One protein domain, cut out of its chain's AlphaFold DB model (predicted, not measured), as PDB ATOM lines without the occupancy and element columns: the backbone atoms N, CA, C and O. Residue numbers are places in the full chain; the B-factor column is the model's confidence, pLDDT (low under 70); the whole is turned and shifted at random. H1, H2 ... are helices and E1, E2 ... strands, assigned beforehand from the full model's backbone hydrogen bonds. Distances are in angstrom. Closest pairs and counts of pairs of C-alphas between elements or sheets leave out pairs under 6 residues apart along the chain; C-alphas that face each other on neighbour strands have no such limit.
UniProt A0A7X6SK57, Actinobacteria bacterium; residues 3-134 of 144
ATOM      1  N   LEU A   3      -5.077 -34.932 -27.507       98.38
ATOM      2  CA  LEU A   3      -5.310 -33.971 -28.582       98.38
ATOM      3  C   LEU A   3      -4.595 -34.414 -29.867       98.38
ATOM      4  O   LEU A   3      -3.702 -35.265 -29.835       98.38
ATOM      5  N   ALA A   4      -4.988 -33.833 -30.998       97.88
ATOM      6  CA  ALA A   4      -4.425 -34.156 -32.309       97.88
ATOM      7  C   ALA A   4      -2.928 -33.814 -32.438       97.88
ATOM      8  O   ALA A   4      -2.218 -34.446 -33.214       97.88
ATOM      9  N   ASP A   5      -2.427 -32.866 -31.640       96.62
ATOM     10  CA  ASP A   5      -1.000 -32.520 -31.550       96.62
ATOM     11  C   ASP A   5      -0.176 -33.511 -30.696       96.62
ATOM     12  O   ASP A   5       1.033 -33.351 -30.539       96.62
ATOM     13  N   GLY A   6      -0.821 -34.540 -30.134       96.94
ATOM     14  CA  GLY A   6      -0.202 -35.545 -29.273       96.94
ATOM     15  C   GLY A   6      -0.178 -35.187 -27.786       96.94
ATOM     16  O   GLY A   6       0.192 -36.050 -26.978       96.94
ATOM     17  N   SER A   7      -0.608 -33.975 -27.409       97.00
ATOM     18  CA  SER A   7      -0.734 -33.535 -26.019       97.00
ATOM     19  C   SER A   7      -1.748 -34.396 -25.269       97.00
ATOM     20  O   SER A   7      -2.868 -34.629 -25.730       97.00
ATOM     21  N   LYS A   8      -1.371 -34.858 -24.077       97.38
ATOM     22  CA  LYS A   8      -2.205 -35.717 -23.227       97.38
ATOM     23  C   LYS A   8      -2.334 -35.118 -21.840       97.38
ATOM     24  O   LYS A   8      -1.442 -34.421 -21.366       97.38
ATOM     25  N   GLY A   9      -3.438 -35.427 -21.181       95.94
ATOM     26  CA  GLY A   9      -3.653 -35.016 -19.805       95.94
ATOM     27  C   GLY A   9      -4.965 -35.523 -19.236       95.94
ATOM     28  O   GLY A   9      -5.715 -36.267 -19.879       95.94
ATOM     29  N   VAL A  10      -5.243 -35.088 -18.012       95.88
ATOM     30  CA  VAL A  10      -6.446 -35.437 -17.260       95.88
ATOM     31  C   VAL A  10      -7.105 -34.168 -16.721       95.88
ATOM     32  O   VAL A  10      -6.435 -33.289 -16.174       95.88
ATOM     33  N   ILE A  11      -8.421 -34.080 -16.893       95.06
ATOM     34  CA  ILE A  11      -9.277 -33.127 -16.186       95.06
ATOM     35  C   ILE A  11      -9.868 -33.888 -15.005       95.06
ATOM     36  O   ILE A  11     -10.477 -34.937 -15.196       95.06
ATOM     37  N   GLN A  12      -9.606 -33.410 -13.792       90.69
ATOM     38  CA  GLN A  12     -10.090 -34.018 -12.557       90.69
ATOM     39  C   GLN A  12      -9.975 -33.045 -11.386       90.69
ATOM     40  O   GLN A  12      -8.976 -32.327 -11.244       90.69
ATOM     41  N   ALA A  13     -10.944 -33.122 -10.474       86.31
ATOM     42  CA  ALA A  13     -10.933 -32.349  -9.246       86.31
ATOM     43  C   ALA A  13      -9.694 -32.663  -8.393       86.31
ATOM     44  O   ALA A  13      -9.004 -31.734  -7.989       86.31
ATOM     45  N   LEU A  14      -9.355 -33.939  -8.151       82.44
ATOM     46  CA  LEU A  14      -8.268 -34.359  -7.242       82.44
ATOM     47  C   LEU A  14      -6.894 -33.743  -7.573       82.44
ATOM     48  O   LEU A  14      -6.103 -33.482  -6.674       82.44
ATOM     49  N   GLY A  15      -6.616 -33.493  -8.852       82.62
ATOM     50  CA  GLY A  15      -5.370 -32.874  -9.316       82.62
ATOM     51  C   GLY A  15      -5.436 -31.354  -9.477       82.62
ATOM     52  O   GLY A  15      -4.522 -30.789 -10.068       82.62
ATOM     53  N   ASN A  16      -6.517 -30.704  -9.025       85.06
ATOM     54  CA  ASN A  16      -6.828 -29.292  -9.288       85.06
ATOM     55  C   ASN A  16      -6.773 -28.929 -10.786       85.06
ATOM     56  O   ASN A  16      -6.357 -27.833 -11.160       85.06
ATOM     57  N   SER A  17      -7.197 -29.855 -11.652       91.12
ATOM     58  CA  SER A  17      -7.197 -29.686 -13.106       91.12
ATOM     59  C   SER A  17      -8.637 -29.570 -13.599       91.12
ATOM     60  O   SER A  17      -9.277 -30.576 -13.896       91.12
ATOM     61  N   PHE A  18      -9.155 -28.341 -13.647       93.75
ATOM     62  CA  PHE A  18     -10.545 -28.060 -14.035       93.75
ATOM     63  C   PHE A  18     -10.715 -27.705 -15.516       93.75
ATOM     64  O   PHE A  18     -11.830 -27.728 -16.021       93.75
ATOM     65  N   GLY A  19      -9.624 -27.417 -16.229       95.94
ATOM     66  CA  GLY A  19      -9.663 -27.135 -17.664       95.94
ATOM     67  C   GLY A  19     -10.384 -25.830 -18.033       95.94
ATOM     68  O   GLY A  19     -10.421 -24.879 -17.253       95.94
ATOM     69  N   SER A  20     -10.855 -25.749 -19.276       95.88
ATOM     70  CA  SER A  20     -11.544 -24.592 -19.867       95.88
ATOM     71  C   SER A  20     -12.151 -24.993 -21.213       95.88
ATOM     72  O   SER A  20     -11.584 -25.839 -21.902       95.88
ATOM     73  N   LEU A  21     -13.271 -24.373 -21.599       96.94
ATOM     74  CA  LEU A  21     -13.918 -24.587 -22.902       96.94
ATOM     75  C   LEU A  21     -13.377 -23.689 -24.026       96.94
ATOM     76  O   LEU A  21     -13.599 -24.003 -25.194       96.94
ATOM     77  N   ASP A  22     -12.653 -22.616 -23.691       95.94
ATOM     78  CA  ASP A  22     -12.184 -21.605 -24.657       95.94
ATOM     79  C   ASP A  22     -10.725 -21.808 -25.088       95.94
ATOM     80  O   ASP A  22     -10.255 -21.238 -26.074       95.94
ATOM     81  N   ARG A  23      -9.983 -22.632 -24.348       95.75
ATOM     82  CA  ARG A  23      -8.579 -22.964 -24.617       95.75
ATOM     83  C   ARG A  23      -8.350 -24.464 -24.459       95.75
ATOM     84  O   ARG A  23      -9.101 -25.101 -23.719       95.75
ATOM     85  N   PRO A  24      -7.303 -25.028 -25.091       96.12
ATOM     86  CA  PRO A  24      -6.956 -26.430 -24.905       96.12
ATOM     87  C   PRO A  24      -6.912 -26.804 -23.409       96.12
ATOM     88  O   PRO A  24      -6.357 -26.042 -22.610       96.12
ATOM     89  N   PRO A  25      -7.507 -27.944 -23.011       97.12
ATOM     90  CA  PRO A  25      -7.977 -29.031 -23.874       97.12
ATOM     91  C   PRO A  25      -9.445 -28.927 -24.321       97.12
ATOM     92  O   PRO A  25      -9.969 -29.921 -24.807       97.12
ATOM     93  N   TYR A  26     -10.112 -27.775 -24.154       97.62
ATOM     94  CA  TYR A  26     -11.536 -27.584 -24.488       97.62
ATOM     95  C   TYR A  26     -12.477 -28.524 -23.713       97.62
ATOM     96  O   TYR A  26     -13.560 -28.884 -24.170       97.62
ATOM     97  N   ILE A  27     -12.031 -28.934 -22.528       97.75
ATOM     98  CA  ILE A  27     -12.761 -29.763 -21.573       97.75
ATOM     99  C   ILE A  27     -12.766 -28.994 -20.261       97.75
ATOM    100  O   ILE A  27     -11.709 -28.519 -19.832       97.75
ATOM    101  N   GLN A  28     -13.928 -28.882 -19.627       96.94
ATOM    102  CA  GLN A  28     -14.092 -28.194 -18.353       96.94
ATOM    103  C   GLN A  28     -14.848 -29.065 -17.355       96.94
ATOM    104  O   GLN A  28     -15.885 -29.630 -17.682       96.94
ATOM    105  N   LEU A  29     -14.337 -29.136 -16.130       94.81
ATOM    106  CA  LEU A  29     -15.043 -29.659 -14.965       94.81
ATOM    107  C   LEU A  29     -15.551 -28.465 -14.148       94.81
ATOM    108  O   LEU A  29     -14.756 -27.589 -13.803       94.81
ATOM    109  N   GLU A  30     -16.854 -28.408 -13.870       88.81
ATOM    110  CA  GLU A  30     -17.473 -27.240 -13.218       88.81
ATOM    111  C   GLU A  30     -17.092 -27.098 -11.743       88.81
ATOM    112  O   GLU A  30     -17.037 -25.988 -11.214       88.81
ATOM    113  N   GLY A  31     -16.819 -28.210 -11.069       80.62
ATOM    114  CA  GLY A  31     -16.581 -28.201  -9.640       80.62
ATOM    115  C   GLY A  31     -16.183 -29.559  -9.101       80.62
ATOM    116  O   GLY A  31     -16.012 -30.523  -9.840       80.62
ATOM    117  N   ASP A  32     -15.987 -29.577  -7.793       76.75
ATOM    118  CA  ASP A  32     -15.628 -30.746  -7.004       76.75
ATOM    119  C   ASP A  32     -16.769 -30.990  -6.012       76.75
ATOM    120  O   ASP A  32     -16.850 -30.287  -5.002       76.75
ATOM    121  N   ASP A  33     -17.665 -31.933  -6.314       73.50
ATOM    122  CA  ASP A  33     -18.730 -32.354  -5.395       73.50
ATOM    123  C   ASP A  33     -18.456 -33.750  -4.839       73.50
ATOM    124  O   ASP A  33     -19.117 -34.746  -5.130       73.50
ATOM    125  N   ARG A  34     -17.476 -33.795  -3.941       67.50
ATOM    126  CA  ARG A  34     -17.148 -34.987  -3.150       67.50
ATOM    127  C   ARG A  34     -18.206 -35.370  -2.118       67.50
ATOM    128  O   ARG A  34     -18.105 -36.452  -1.545       67.50
ATOM    129  N   SER A  35     -19.145 -34.477  -1.813       63.09
ATOM    130  CA  SER A  35     -20.140 -34.704  -0.761       63.09
ATOM    131  C   SER A  35     -21.374 -35.444  -1.265       63.09
ATOM    132  O   SER A  35     -22.103 -36.009  -0.452       63.09
ATOM    133  N   GLY A  36     -21.609 -35.422  -2.582       61.59
ATOM    134  CA  GLY A  36     -22.876 -35.847  -3.173       61.59
ATOM    135  C   GLY A  36     -24.053 -34.972  -2.731       61.59
ATOM    136  O   GLY A  36     -25.202 -35.384  -2.852       61.59
ATOM    137  N   ALA A  37     -23.783 -33.790  -2.161       59.97
ATOM    138  CA  ALA A  37     -24.816 -32.871  -1.700       59.97
ATOM    139  C   ALA A  37     -25.408 -32.055  -2.855       59.97
ATOM    140  O   ALA A  37     -26.513 -31.523  -2.721       59.97
ATOM    141  N   ASN A  38     -24.704 -31.948  -3.989       66.38
ATOM    142  CA  ASN A  38     -25.292 -31.415  -5.203       66.38
ATOM    143  C   ASN A  38     -26.174 -32.495  -5.830       66.38
ATOM    144  O   ASN A  38     -25.698 -33.525  -6.297       66.38
ATOM    145  N   VAL A  39     -27.471 -32.215  -5.911       60.56
ATOM    146  CA  VAL A  39     -28.446 -33.080  -6.592       60.56
ATOM    147  C   VAL A  39     -28.120 -33.310  -8.074       60.56
ATOM    148  O   VAL A  39     -28.603 -34.277  -8.651       60.56
ATOM    149  N   HIS A  40     -27.291 -32.455  -8.683       63.00
ATOM    150  CA  HIS A  40     -26.805 -32.620 -10.057       63.00
ATOM    151  C   HIS A  40     -25.421 -33.291 -10.147       63.00
ATOM    152  O   HIS A  40     -24.940 -33.519 -11.252       63.00
ATOM    153  N   GLY A  41     -24.776 -33.605  -9.017       77.56
ATOM    154  CA  GLY A  41     -23.440 -34.200  -8.969       77.56
ATOM    155  C   GLY A  41     -22.330 -33.298  -9.530       77.56
ATOM    156  O   GLY A  41     -22.366 -32.071  -9.394       77.56
ATOM    157  N   GLU A  42     -21.323 -33.926 -10.146       86.25
ATOM    158  CA  GLU A  42     -20.217 -33.260 -10.844       86.25
ATOM    159  C   GLU A  42     -20.472 -33.220 -12.358       86.25
ATOM    160  O   GLU A  42     -20.645 -34.261 -12.994       86.25
ATOM    161  N   ASN A  43     -20.428 -32.027 -12.960       91.00
ATOM    162  CA  ASN A  43     -20.630 -31.850 -14.399       91.00
ATOM    163  C   ASN A  43     -19.309 -31.613 -15.137       91.00
ATOM    164  O   ASN A  43     -18.505 -30.757 -14.751       91.00
ATOM    165  N   MET A  44     -19.131 -32.319 -16.256       94.81
ATOM    166  CA  MET A  44     -18.026 -32.115 -17.190       94.81
ATOM    167  C   MET A  44     -18.557 -31.781 -18.583       94.81
ATOM    168  O   MET A  44     -19.366 -32.516 -19.145       94.81
ATOM    169  N   HIS A  45     -18.032 -30.707 -19.161       95.75
ATOM    170  CA  HIS A  45     -18.354 -30.245 -20.505       95.75
ATOM    171  C   HIS A  45     -17.177 -30.466 -21.443       95.75
ATOM    172  O   HIS A  45     -16.021 -30.245 -21.076       95.75
ATOM    173  N   VAL A  46     -17.475 -30.860 -22.678       96.19
ATOM    174  CA  VAL A  46     -16.493 -31.013 -23.754       96.19
ATOM    175  C   VAL A  46     -16.961 -30.182 -24.941       96.19
ATOM    176  O   VAL A  46     -18.016 -30.451 -25.513       96.19
ATOM    177  N   ASN A  47     -16.182 -29.173 -25.327       96.06
ATOM    178  CA  ASN A  47     -16.477 -28.374 -26.509       96.06
ATOM    179  C   ASN A  47     -15.976 -29.105 -27.762       96.06
ATOM    180  O   ASN A  47     -14.790 -29.093 -28.083       96.06
ATOM    181  N   LEU A  48     -16.911 -29.737 -28.471       93.62
ATOM    182  CA  LEU A  48     -16.660 -30.520 -29.683       93.62
ATOM    183  C   LEU A  48     -16.913 -29.728 -30.974       93.62
ATOM    184  O   LEU A  48     -17.051 -30.328 -32.036       93.62
ATOM    185  N   ALA A  49     -16.958 -28.391 -30.911       94.38
ATOM    186  CA  ALA A  49     -17.127 -27.546 -32.099       94.38
ATOM    187  C   ALA A  49     -15.976 -27.699 -33.111       94.38
ATOM    188  O   ALA A  49     -16.153 -27.402 -34.290       94.38
ATOM    189  N   ARG A  50     -14.808 -28.156 -32.644       95.06
ATOM    190  CA  ARG A  50     -13.635 -28.469 -33.463       95.06
ATOM    191  C   ARG A  50     -13.150 -29.898 -33.201       95.06
ATOM    192  O   ARG A  50     -12.192 -30.090 -32.441       95.06
ATOM    193  N   PRO A  51     -13.831 -30.917 -33.757       95.25
ATOM    194  CA  PRO A  51     -13.488 -32.318 -33.520       95.25
ATOM    195  C   PRO A  51     -12.056 -32.648 -33.959       95.25
ATOM    196  O   PRO A  51     -11.411 -33.493 -33.339       95.25
ATOM    197  N   GLU A  52     -11.509 -31.945 -34.950       97.50
ATOM    198  CA  GLU A  52     -10.130 -32.081 -35.430       97.50
ATOM    199  C   GLU A  52      -9.052 -31.769 -34.391       97.50
ATOM    200  O   GLU A  52      -7.898 -32.146 -34.579       97.50
ATOM    201  N   GLN A  53      -9.396 -31.105 -33.285       98.00
ATOM    202  CA  GLN A  53      -8.443 -30.852 -32.203       98.00
ATOM    203  C   GLN A  53      -8.237 -32.063 -31.293       98.00
ATOM    204  O   GLN A  53      -7.259 -32.111 -30.544       98.00
ATOM    205  N   PHE A  54      -9.134 -33.044 -31.352       98.12
ATOM    206  CA  PHE A  54      -9.106 -34.220 -30.501       98.12
ATOM    207  C   PHE A  54      -8.642 -35.442 -31.277       98.12
ATOM    208  O   PHE A  54      -8.962 -35.608 -32.449       98.12
ATOM    209  N   ARG A  55      -7.940 -36.341 -30.584       98.19
ATOM    210  CA  ARG A  55      -7.775 -37.726 -31.030       98.19
ATOM    211  C   ARG A  55      -8.769 -38.628 -30.311       98.19
ATOM    212  O   ARG A  55      -9.511 -39.366 -30.946       98.19
ATOM    213  N   ARG A  56      -8.787 -38.549 -28.976       98.25
ATOM    214  CA  ARG A  56      -9.676 -39.353 -28.124       98.25
ATOM    215  C   ARG A  56      -9.816 -38.805 -26.704       98.25
ATOM    216  O   ARG A  56      -8.893 -38.205 -26.144       98.25
ATOM    217  N   ILE A  57     -10.958 -39.067 -26.082       98.00
ATOM    218  CA  ILE A  57     -11.296 -38.694 -24.707       98.00
ATOM    219  C   ILE A  57     -11.894 -39.919 -24.018       98.00
ATOM    220  O   ILE A  57     -12.922 -40.430 -24.440       98.00
ATOM    221  N   LEU A  58     -11.257 -40.376 -22.943       97.94
ATOM    222  CA  LEU A  58     -11.820 -41.394 -22.063       97.94
ATOM    223  C   LEU A  58     -12.481 -40.709 -20.867       97.94
ATOM    224  O   LEU A  58     -11.810 -39.976 -20.134       97.94
ATOM    225  N   VAL A  59     -13.773 -40.962 -20.680       96.50
ATOM    226  CA  VAL A  59     -14.539 -40.543 -19.505       96.50
ATOM    227  C   VAL A  59     -14.528 -41.688 -18.501       96.50
ATOM    228  O   VAL A  59     -14.847 -42.828 -18.848       96.50
ATOM    229  N   PHE A  60     -14.163 -41.398 -17.256       95.25
ATOM    230  CA  PHE A  60     -14.145 -42.385 -16.183       95.25
ATOM    231  C   PHE A  60     -14.631 -41.771 -14.871       95.25
ATOM    232  O   PHE A  60     -14.479 -40.573 -14.644       95.25
ATOM    233  N   ALA A  61     -15.179 -42.618 -14.007       93.19
ATOM    234  CA  ALA A  61     -15.507 -42.295 -12.625       93.19
ATOM    235  C   ALA A  61     -14.572 -43.066 -11.684       93.19
ATOM    236  O   ALA A  61     -14.062 -44.137 -12.032       93.19
ATOM    237  N   MET A  62     -14.348 -42.538 -10.478       91.00
ATOM    238  CA  MET A  62     -13.493 -43.173  -9.475       91.00
ATOM    239  C   MET A  62     -14.082 -43.059  -8.069       91.00
ATOM    240  O   MET A  62     -14.437 -41.971  -7.624       91.00
ATOM    241  N   ILE A  63     -14.077 -44.166  -7.327       89.19
ATOM    242  CA  ILE A  63     -14.351 -44.163  -5.890       89.19
ATOM    243  C   ILE A  63     -13.081 -43.729  -5.159       89.19
ATOM    244  O   ILE A  63     -12.161 -44.527  -4.952       89.19
ATOM    245  N   TYR A  64     -13.031 -42.467  -4.732       81.56
ATOM    246  CA  TYR A  64     -11.885 -41.947  -3.984       81.56
ATOM    247  C   TYR A  64     -11.781 -42.582  -2.588       81.56
ATOM    248  O   TYR A  64     -10.766 -43.188  -2.256       81.56
ATOM    249  N   GLN A  65     -12.855 -42.531  -1.797       80.88
ATOM    250  CA  GLN A  65     -12.933 -43.114  -0.452       80.88
ATOM    251  C   GLN A  65     -14.389 -43.387  -0.044       80.88
ATOM    252  O   GLN A  65     -15.314 -42.993  -0.746       80.88
ATOM    253  N   GLY A  66     -14.594 -44.042   1.101       81.88
ATOM    254  CA  GLY A  66     -15.911 -44.201   1.729       81.88
ATOM    255  C   GLY A  66     -16.709 -45.409   1.240       81.88
ATOM    256  O   GLY A  66     -17.078 -46.251   2.054       81.88
ATOM    257  N   ALA A  67     -16.935 -45.538  -0.067       87.25
ATOM    258  CA  ALA A  67     -17.711 -46.658  -0.596       87.25
ATOM    259  C   ALA A  67     -16.849 -47.922  -0.816       87.25
ATOM    260  O   ALA A  67     -15.696 -47.815  -1.261       87.25
ATOM    261  N   PRO A  68     -17.385 -49.122  -0.520       87.62
ATOM    262  CA  PRO A  68     -16.671 -50.383  -0.715       87.62
ATOM    263  C   PRO A  68     -16.613 -50.824  -2.183       87.62
ATOM    264  O   PRO A  68     -15.623 -51.423  -2.586       87.62
ATOM    265  N   ASN A  69     -17.646 -50.532  -2.977       91.50
ATOM    266  CA  ASN A  69     -17.775 -50.902  -4.388       91.50
ATOM    267  C   ASN A  69     -18.826 -50.014  -5.077       91.50
ATOM    268  O   ASN A  69     -19.472 -49.201  -4.417       91.50
ATOM    269  N   TRP A  70     -19.000 -50.169  -6.390       92.88
ATOM    270  CA  TRP A  70     -19.931 -49.359  -7.180       92.88
ATOM    271  C   TRP A  70     -21.399 -49.641  -6.860       92.88
ATOM    272  O   TRP A  70     -22.177 -48.697  -6.782       92.88
ATOM    273  N   ALA A  71     -21.755 -50.890  -6.546       91.06
ATOM    274  CA  ALA A  71     -23.101 -51.242  -6.085       91.06
ATOM    275  C   ALA A  71     -23.521 -50.456  -4.829       91.06
ATOM    276  O   ALA A  71     -24.688 -50.121  -4.671       91.06
ATOM    277  N   ALA A  72     -22.571 -50.140  -3.944       89.56
ATOM    278  CA  ALA A  72     -22.809 -49.325  -2.756       89.56
ATOM    279  C   ALA A  72     -22.757 -47.810  -3.021       89.56
ATOM    280  O   ALA A  72     -23.271 -47.045  -2.209       89.56
ATOM    281  N   VAL A  73     -22.113 -47.374  -4.110       87.56
ATOM    282  CA  VAL A  73     -22.156 -45.969  -4.555       87.56
ATOM    283  C   VAL A  73     -23.513 -45.645  -5.175       87.56
ATOM    284  O   VAL A  73     -23.974 -44.521  -5.011       87.56
ATOM    285  N   ASP A  74     -24.121 -46.607  -5.881       87.06
ATOM    286  CA  ASP A  74     -25.353 -46.426  -6.667       87.06
ATOM    287  C   ASP A  74     -25.252 -45.223  -7.625       87.06
ATOM    288  O   ASP A  74     -26.130 -44.368  -7.740       87.06
ATOM    289  N   GLY A  75     -24.089 -45.109  -8.273       87.62
ATOM    290  CA  GLY A  75     -23.752 -43.971  -9.119       87.62
ATOM    291  C   GLY A  75     -24.378 -44.084 -10.504       87.62
ATOM    292  O   GLY A  75     -24.425 -45.161 -11.098       87.62
ATOM    293  N   VAL A  76     -24.778 -42.947 -11.071       91.38
ATOM    294  CA  VAL A  76     -25.244 -42.853 -12.458       91.38
ATOM    295  C   VAL A  76     -24.431 -41.793 -13.186       91.38
ATOM    296  O   VAL A  76     -24.258 -40.684 -12.687       91.38
ATOM    297  N   VAL A  77     -23.932 -42.134 -14.372       93.31
ATOM    298  CA  VAL A  77     -23.300 -41.181 -15.286       93.31
ATOM    299  C   VAL A  77     -24.166 -41.046 -16.525       93.31
ATOM    300  O   VAL A  77     -24.446 -42.037 -17.200       93.31
ATOM    301  N   THR A  78     -24.540 -39.813 -16.849       93.50
ATOM    302  CA  THR A  78     -25.346 -39.505 -18.030       93.50
ATOM    303  C   THR A  78     -24.532 -38.671 -19.006       93.50
ATOM    304  O   THR A  78     -24.029 -37.605 -18.658       93.50
ATOM    305  N   LEU A  79     -24.401 -39.154 -20.241       92.38
ATOM    306  CA  LEU A  79     -23.796 -38.402 -21.333       92.38
ATOM    307  C   LEU A  79     -24.891 -37.741 -22.169       92.38
ATOM    308  O   LEU A  79     -25.828 -38.406 -22.617       92.38
ATOM    309  N   PHE A  80     -24.715 -36.445 -22.427       92.19
ATOM    310  CA  PHE A  80     -25.586 -35.622 -23.263       92.19
ATOM    311  C   PHE A  80     -24.854 -35.281 -24.570       92.19
ATOM    312  O   PHE A  80     -24.153 -34.269 -24.634       92.19
ATOM    313  N   PRO A  81     -24.933 -36.135 -25.606       84.88
ATOM    314  CA  PRO A  81     -24.277 -35.850 -26.874       84.88
ATOM    315  C   PRO A  81     -24.970 -34.690 -27.604       84.88
ATOM    316  O   PRO A  81     -26.158 -34.433 -27.423       84.88
ATOM    317  N   THR A  82     -24.236 -34.010 -28.489       81.88
ATOM    318  CA  THR A  82     -24.781 -32.930 -29.336       81.88
ATOM    319  C   THR A  82     -25.775 -33.436 -30.385       81.88
ATOM    320  O   THR A  82     -26.516 -32.648 -30.970       81.88
ATOM    321  N   SER A  83     -25.795 -34.748 -30.635       80.31
ATOM    322  CA  SER A  83     -26.756 -35.423 -31.502       80.31
ATOM    323  C   SER A  83     -27.014 -36.848 -31.012       80.31
ATOM    324  O   SER A  83     -26.127 -37.484 -30.444       80.31
ATOM    325  N   GLY A  84     -28.222 -37.359 -31.252       81.31
ATOM    326  CA  GLY A  84     -28.634 -38.689 -30.799       81.31
ATOM    327  C   GLY A  84     -29.164 -38.721 -29.358       81.31
ATOM    328  O   GLY A  84     -29.334 -37.674 -28.729       81.31
ATOM    329  N   PRO A  85     -29.504 -39.918 -28.848       87.44
ATOM    330  CA  PRO A  85     -30.058 -40.079 -27.510       87.44
ATOM    331  C   PRO A  85     -28.989 -39.921 -26.423       87.44
ATOM    332  O   PRO A  85     -27.805 -40.171 -26.645       87.44
ATOM    333  N   GLN A  86     -29.436 -39.566 -25.218       91.38
ATOM    334  CA  GLN A  86     -28.595 -39.614 -24.025       91.38
ATOM    335  C   GLN A  86     -28.136 -41.047 -23.743       91.38
ATOM    336  O   GLN A  86     -28.850 -42.011 -24.030       91.38
ATOM    337  N   ILE A  87     -26.956 -41.175 -23.141       89.25
ATOM    338  CA  ILE A  87     -26.419 -42.461 -22.697       89.25
ATOM    339  C   ILE A  87     -26.377 -42.439 -21.175       89.25
ATOM    340  O   ILE A  87     -25.540 -41.756 -20.592       89.25
ATOM    341  N   GLU A  88     -27.269 -43.196 -20.541       92.00
ATOM    342  CA  GLU A  88     -27.227 -43.445 -19.101       92.00
ATOM    343  C   GLU A  88     -26.375 -44.688 -18.817       92.00
ATOM    344  O   GLU A  88     -26.552 -45.755 -19.417       92.00
ATOM    345  N   VAL A  89     -25.433 -44.552 -17.890       91.19
ATOM    346  CA  VAL A  89     -24.582 -45.636 -17.411       91.19
ATOM    347  C   VAL A  89     -24.717 -45.724 -15.901       91.19
ATOM    348  O   VAL A  89     -24.203 -44.882 -15.169       91.19
ATOM    349  N   ARG A  90     -25.390 -46.777 -15.440       91.81
ATOM    350  CA  ARG A  90     -25.424 -47.143 -14.025       91.81
ATOM    351  C   ARG A  90     -24.129 -47.841 -13.637       91.81
ATOM    352  O   ARG A  90     -23.636 -48.686 -14.386       91.81
ATOM    353  N   LEU A  91     -23.591 -47.452 -12.491       91.75
ATOM    354  CA  LEU A  91     -22.368 -47.984 -11.914       91.75
ATOM    355  C   LEU A  91     -22.758 -48.870 -10.728       91.75
ATOM    356  O   LEU A  91     -23.039 -48.371  -9.645       91.75
ATOM    357  N   ASP A  92     -22.792 -50.180 -10.947       90.56
ATOM    358  CA  ASP A  92     -23.451 -51.161 -10.075       90.56
ATOM    359  C   ASP A  92     -22.588 -52.395  -9.759       90.56
ATOM    360  O   ASP A  92     -23.065 -53.372  -9.182       90.56
ATOM    361  N   SER A  93     -21.298 -52.378 -10.109       89.44
ATOM    362  CA  SER A  93     -20.406 -53.503  -9.817       89.44
ATOM    363  C   SER A  93     -20.230 -53.736  -8.314       89.44
ATOM    364  O   SER A  93     -19.842 -52.840  -7.560       89.44
ATOM    365  N   ALA A  94     -20.432 -54.985  -7.893       89.25
ATOM    366  CA  ALA A  94     -20.175 -55.455  -6.532       89.25
ATOM    367  C   ALA A  94     -18.692 -55.815  -6.277       89.25
ATOM    368  O   ALA A  94     -18.344 -56.285  -5.193       89.25
ATOM    369  N   GLU A  95     -17.800 -55.622  -7.255       89.56
ATOM    370  CA  GLU A  95     -16.373 -55.920  -7.107       89.56
ATOM    371  C   GLU A  95     -15.671 -54.871  -6.225       89.56
ATOM    372  O   GLU A  95     -15.473 -53.725  -6.626       89.56
ATOM    373  N   ASN A  96     -15.240 -55.275  -5.026       83.69
ATOM    374  CA  ASN A  96     -14.666 -54.369  -4.018       83.69
ATOM    375  C   ASN A  96     -13.337 -53.705  -4.420       83.69
ATOM    376  O   ASN A  96     -12.990 -52.643  -3.905       83.69
ATOM    377  N   ASN A  97     -12.574 -54.316  -5.328       83.12
ATOM    378  CA  ASN A  97     -11.247 -53.822  -5.711       83.12
ATOM    379  C   ASN A  97     -11.268 -52.939  -6.967       83.12
ATOM    380  O   ASN A  97     -10.294 -52.227  -7.234       83.12
ATOM    381  N   ALA A  98     -12.381 -52.930  -7.707       90.88
ATOM    382  CA  ALA A  98     -12.522 -52.165  -8.935       90.88
ATOM    383  C   ALA A  98     -12.940 -50.722  -8.639       90.88
ATOM    384  O   ALA A  98     -14.110 -50.359  -8.705       90.88
ATOM    385  N   ARG A  99     -11.972 -49.877  -8.280       91.44
ATOM    386  CA  ARG A  99     -12.210 -48.497  -7.821       91.44
ATOM    387  C   ARG A  99     -12.448 -47.495  -8.942       91.44
ATOM    388  O   ARG A  99     -12.829 -46.360  -8.659       91.44
ATOM    389  N   ILE A 100     -12.223 -47.890 -10.191       94.38
ATOM    390  CA  ILE A 100     -12.408 -47.050 -11.373       94.38
ATOM    391  C   ILE A 100     -13.413 -47.716 -12.305       94.38
ATOM    392  O   ILE A 100     -13.378 -48.930 -12.490       94.38
ATOM    393  N   CYS A 101     -14.279 -46.915 -12.917       95.44
ATOM    394  CA  CYS A 101     -15.128 -47.347 -14.015       95.44
ATOM    395  C   CYS A 101     -14.852 -46.472 -15.240       95.44
ATOM    396  O   CYS A 101     -15.051 -45.258 -15.197       95.44
ATOM    397  N   ALA A 102     -14.394 -47.082 -16.331       96.56
ATOM    398  CA  ALA A 102     -14.368 -46.447 -17.639       96.56
ATOM    399  C   ALA A 102     -15.797 -46.408 -18.193       96.56
ATOM    400  O   ALA A 102     -16.416 -47.453 -18.403       96.56
ATOM    401  N   VAL A 103     -16.324 -45.208 -18.415       95.94
ATOM    402  CA  VAL A 103     -17.734 -44.994 -18.760       95.94
ATOM    403  C   VAL A 103     -17.919 -44.985 -20.270       95.94
ATOM    404  O   VAL A 103     -18.735 -45.740 -20.803       95.94
ATOM    405  N   ALA A 104     -17.149 -44.146 -20.961       95.44
ATOM    406  CA  ALA A 104     -17.248 -43.978 -22.401       95.44
ATOM    407  C   ALA A 104     -15.917 -43.539 -23.012       95.44
ATOM    408  O   ALA A 104     -15.162 -42.772 -22.407       95.44
ATOM    409  N   LEU A 105     -15.671 -43.993 -24.234       96.69
ATOM    410  CA  LEU A 105     -14.586 -43.547 -25.086       96.69
ATOM    411  C   LEU A 105     -15.172 -42.710 -26.226       96.69
ATOM    412  O   LEU A 105     -16.036 -43.170 -26.967       96.69
ATOM    413  N   ILE A 106     -14.710 -41.472 -26.342       95.69
ATOM    414  CA  ILE A 106     -15.050 -40.562 -27.431       95.69
ATOM    415  C   ILE A 106     -13.838 -40.494 -28.348       95.69
ATOM    416  O   ILE A 106     -12.745 -40.165 -27.883       95.69
ATOM    417  N   GLU A 107     -14.010 -40.773 -29.631       97.00
ATOM    418  CA  GLU A 107     -12.932 -40.713 -30.620       97.00
ATOM    419  C   GLU A 107     -13.304 -39.749 -31.734       97.00
ATOM    420  O   GLU A 107     -14.477 -39.600 -32.068       97.00
ATOM    421  N   SER A 108     -12.303 -39.073 -32.287       96.44
ATOM    422  CA  SER A 108     -12.483 -38.167 -33.416       96.44
ATOM    423  C   SER A 108     -11.729 -38.691 -34.628       96.44
ATOM    424  O   SER A 108     -10.560 -39.069 -34.526       96.44
ATOM    425  N   ASP A 109     -12.387 -38.670 -35.785       95.94
ATOM    426  CA  ASP A 109     -11.758 -38.923 -37.089       95.94
ATOM    427  C   ASP A 109     -11.271 -37.629 -37.770       95.94
ATOM    428  O   ASP A 109     -10.826 -37.641 -38.920       95.94
ATOM    429  N   GLY A 110     -11.374 -36.500 -37.062       95.06
ATOM    430  CA  GLY A 110     -11.043 -35.166 -37.545       95.06
ATOM    431  C   GLY A 110     -12.208 -34.403 -38.179       95.06
ATOM    432  O   GLY A 110     -12.073 -33.214 -38.447       95.06
ATOM    433  N   ARG A 111     -13.352 -35.045 -38.418       93.69
ATOM    434  CA  ARG A 111     -14.562 -34.393 -38.958       93.69
ATOM    435  C   ARG A 111     -15.751 -34.551 -38.032       93.69
ATOM    436  O   ARG A 111     -16.585 -33.657 -37.938       93.69
ATOM    437  N   THR A 112     -15.836 -35.700 -37.383       92.62
ATOM    438  CA  THR A 112     -16.920 -36.079 -36.486       92.62
ATOM    439  C   THR A 112     -16.353 -36.777 -35.260       92.62
ATOM    440  O   THR A 112     -15.165 -37.091 -35.195       92.62
ATOM    441  N   VAL A 113     -17.220 -37.001 -34.279       92.81
ATOM    442  CA  VAL A 113     -16.907 -37.807 -33.103       92.81
ATOM    443  C   VAL A 113     -17.813 -39.026 -33.046       92.81
ATOM    444  O   VAL A 113     -19.002 -38.943 -33.359       92.81
ATOM    445  N   SER A 114     -17.263 -40.143 -32.594       92.69
ATOM    446  CA  SER A 114     -18.022 -41.316 -32.174       92.69
ATOM    447  C   SER A 114     -17.975 -41.429 -30.652       92.69
ATOM    448  O   SER A 114     -16.993 -41.047 -30.017       92.69
ATOM    449  N   VAL A 115     -19.052 -41.941 -30.054       92.38
ATOM    450  CA  VAL A 115     -19.125 -42.214 -28.613       92.38
ATOM    451  C   VAL A 115     -19.379 -43.699 -28.422       92.38
ATOM    452  O   VAL A 115     -20.424 -44.215 -28.818       92.38
ATOM    453  N   GLN A 116     -18.428 -44.385 -27.800       91.94
ATOM    454  CA  GLN A 116     -18.525 -45.789 -27.437       91.94
ATOM    455  C   GLN A 116     -18.740 -45.917 -25.931       91.94
ATOM    456  O   GLN A 116     -17.942 -45.433 -25.130       91.94
ATOM    457  N   ARG A 117     -19.816 -46.597 -25.534       93.06
ATOM    458  CA  ARG A 117     -20.070 -46.965 -24.136       93.06
ATOM    459  C   ARG A 117     -19.131 -48.110 -23.737       93.06
ATOM    460  O   ARG A 117     -19.113 -49.137 -24.406       93.06
ATOM    461  N   GLU A 118     -18.385 -47.944 -22.646       92.81
ATOM    462  CA  GLU A 118     -17.363 -48.904 -22.199       92.81
ATOM    463  C   GLU A 118     -17.841 -49.763 -21.017       92.81
ATOM    464  O   GLU A 118     -17.787 -50.986 -21.100       92.81
ATOM    465  N   VAL A 119     -18.316 -49.133 -19.932       92.50
ATOM    466  CA  VAL A 119     -18.699 -49.775 -18.648       92.50
ATOM    467  C   VAL A 119     -17.686 -50.831 -18.191       92.50
ATOM    468  O   VAL A 119     -18.029 -51.970 -17.873       92.50
ATOM    469  N   LYS A 120     -16.402 -50.460 -18.188       95.12
ATOM    470  CA  LYS A 120     -15.314 -51.350 -17.763       95.12
ATOM    471  C   LYS A 120     -14.851 -50.982 -16.366       95.12
ATOM    472  O   LYS A 120     -14.312 -49.899 -16.145       95.12
ATOM    473  N   TYR A 121     -15.030 -51.909 -15.438       95.19
ATOM    474  CA  TYR A 121     -14.544 -51.788 -14.072       95.19
ATOM    475  C   TYR A 121     -13.070 -52.194 -14.008       95.19
ATOM    476  O   TYR A 121     -12.676 -53.237 -14.530       95.19
ATOM    477  N   VAL A 122     -12.244 -51.339 -13.411       95.31
ATOM    478  CA  VAL A 122     -10.789 -51.487 -13.378       95.31
ATOM    479  C   VAL A 122     -10.326 -51.554 -11.931       95.31
ATOM    480  O   VAL A 122     -10.540 -50.627 -11.145       95.31
ATOM    481  N   THR A 123      -9.666 -52.660 -11.594       93.69
ATOM    482  CA  THR A 123      -8.957 -52.827 -10.325       93.69
ATOM    483  C   THR A 123      -7.642 -52.056 -10.353       93.69
ATOM    484  O   THR A 123      -6.848 -52.213 -11.278       93.69
ATOM    485  N   GLY A 124      -7.415 -51.226  -9.333       89.31
ATOM    486  CA  GLY A 124      -6.234 -50.371  -9.213       89.31
ATOM    487  C   GLY A 124      -6.551 -48.878  -9.301       89.31
ATOM    488  O   GLY A 124      -7.528 -48.402  -8.724       89.31
ATOM    489  N   SER A 125      -5.673 -48.135  -9.976       89.31
ATOM    490  CA  SER A 125      -5.653 -46.672 -10.054       89.31
ATOM    491  C   SER A 125      -5.728 -46.177 -11.503       89.31
ATOM    492  O   SER A 125      -5.848 -46.969 -12.441       89.31
ATOM    493  N   GLN A 126      -5.622 -44.859 -11.725       91.62
ATOM    494  CA  GLN A 126      -5.591 -44.318 -13.087       91.62
ATOM    495  C   GLN A 126      -4.423 -44.873 -13.924       91.62
ATOM    496  O   GLN A 126      -4.506 -44.864 -15.147       91.62
ATOM    497  N   VAL A 127      -3.371 -45.408 -13.290       93.75
ATOM    498  CA  VAL A 127      -2.278 -46.116 -13.977       93.75
ATOM    499  C   VAL A 127      -2.785 -47.376 -14.681       93.75
ATOM    500  O   VAL A 127      -2.412 -47.641 -15.822       93.75
ATOM    501  N   GLU A 128      -3.631 -48.165 -14.022       95.44
ATOM    502  CA  GLU A 128      -4.201 -49.391 -14.588       95.44
ATOM    503  C   GLU A 128      -5.195 -49.059 -15.705       95.44
ATOM    504  O   GLU A 128      -5.183 -49.711 -16.749       95.44
ATOM    505  N   LEU A 129      -5.977 -47.988 -15.530       96.12
ATOM    506  CA  LEU A 129      -6.845 -47.455 -16.580       96.12
ATOM    507  C   LEU A 129      -6.036 -47.005 -17.808       96.12
ATOM    508  O   LEU A 129      -6.365 -47.348 -18.940       96.12
ATOM    509  N   ASP A 130      -4.954 -46.260 -17.592       96.44
ATOM    510  CA  ASP A 130      -4.072 -45.791 -18.658       96.44
ATOM    511  C   ASP A 130      -3.411 -46.948 -19.414       96.44
ATOM    512  O   ASP A 130      -3.413 -46.955 -20.644       96.44
ATOM    513  N   LYS A 131      -2.925 -47.975 -18.704       96.50
ATOM    514  CA  LYS A 131      -2.394 -49.199 -19.330       96.50
ATOM    515  C   LYS A 131      -3.444 -49.902 -20.191       96.50
ATOM    516  O   LYS A 131      -3.117 -50.324 -21.296       96.50
ATOM    517  N   LEU A 132      -4.684 -50.011 -19.704       96.88
ATOM    518  CA  LEU A 132      -5.779 -50.679 -20.414       96.88
ATOM    519  C   LEU A 132      -6.084 -50.015 -21.764       96.88
ATOM    520  O   LEU A 132      -6.368 -50.710 -22.737       96.88
ATOM    521  N   TYR A 133      -6.010 -48.687 -21.827       97.50
ATOM    522  CA  TYR A 133      -6.342 -47.935 -23.037       97.50
ATOM    523  C   TYR A 133      -5.125 -47.387 -23.811       97.50
ATOM    524  O   TYR A 133      -5.272 -46.780 -24.879       97.50
ATOM    525  N   GLY A 134      -3.915 -47.582 -23.288       96.62
ATOM    526  CA  GLY A 134      -2.657 -47.225 -23.938       96.62
ATOM    527  C   GLY A 134      -2.484 -45.722 -24.157       96.62
ATOM    528  O   GLY A 134      -2.175 -45.299 -25.274       96.62
TER     529      GLY A 134
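Overview. This is residues 3 to 134 of the 144 residues of a protein of Actinobacteria bacterium (UniProt A0A7X6SK57). What shape appears first? It is a small sandwich: the twisted sheet of E3, E6 and E7 has the hairpin E4 and E5 over one face and the short helix H2 packed on the other. Beyond the E3 edge lies a second hairpin, E1 and E2, with long loops around it, of which residues 35 to 40 stick out. What is it built of? Along the 132 printed residues come E1, E2, E3, H1, E4, E5, E6, E7 and H2; the class is mixed, helices and strands, with 56 residues, under half, in named elements. How large is it? It is compact, with a radius of gyration of the C-alphas of 14.7 A and spans of 41 by 31 by 30 A.

Arrangement. How is the largest sheet paired? E6, residues 100 to 108, is the inner strand, antiparallel to E3, residues 54 to 62, where N 57 and O 106 are 2.8 A apart, and to E7, residues 113 to 122, where N 116 and O 105 are 2.8 A apart. E6 and E7 form a hairpin. What faces this sheet? The antiparallel hairpin of E4, residues 75 to 79, and E5, residues 87 to 91, with N 89 and O 77 2.8 A apart, makes the second sheet of the sandwich, two sheets face to face, and the parts of the two sheets that face each other are 9.6 A apart centre to centre. The closest C-alphas of E5 and E7 are those of Val 89 and Val 119, 7.3 A apart. Where are the helices? H2, residues 126 to 133, is on the three-strand sheet at a height of 9.1 A, over E6 and slantwise to the strands at 45 degrees on the local plane, and its O i to N i+4 pairs are all within hydrogen-bond range. H1, residues 70 to 73, is too short for such a pair and only grazes that sheet with Trp 70. What stays apart? The antiparallel hairpin of E1, residues 27 to 29, and E2, residues 44 to 46, with N 45 and O 28 2.8 A apart, is apart from E3.

Along the chain. Where can the strands be found? C-alpha 27, where E1 begins, is at (-12.761, -29.763, -21.573). From first to last C-alpha E3 measures 23.3 A, E6 23.8 A and E7 24.8 A; E6 bends by 50 degrees at residue 103 and E7 by 58 degrees at residue 119. Where does the last element end? H2, 10.6 A long, ends at C-alpha 133, (-6.342, -47.935, -23.037).

Size, cuts and confidence. How far does it reach? The two C-alphas farthest apart, those of Gly 66 and Arg 111, are 41.9 A from each other. Is it continuous? The printed part has no cut, and the one long link, E1 to E2, has 14 residues. Where is confidence low? The mean pLDDT of the printed part is 90.6, and residues 34 to 40 are under 70.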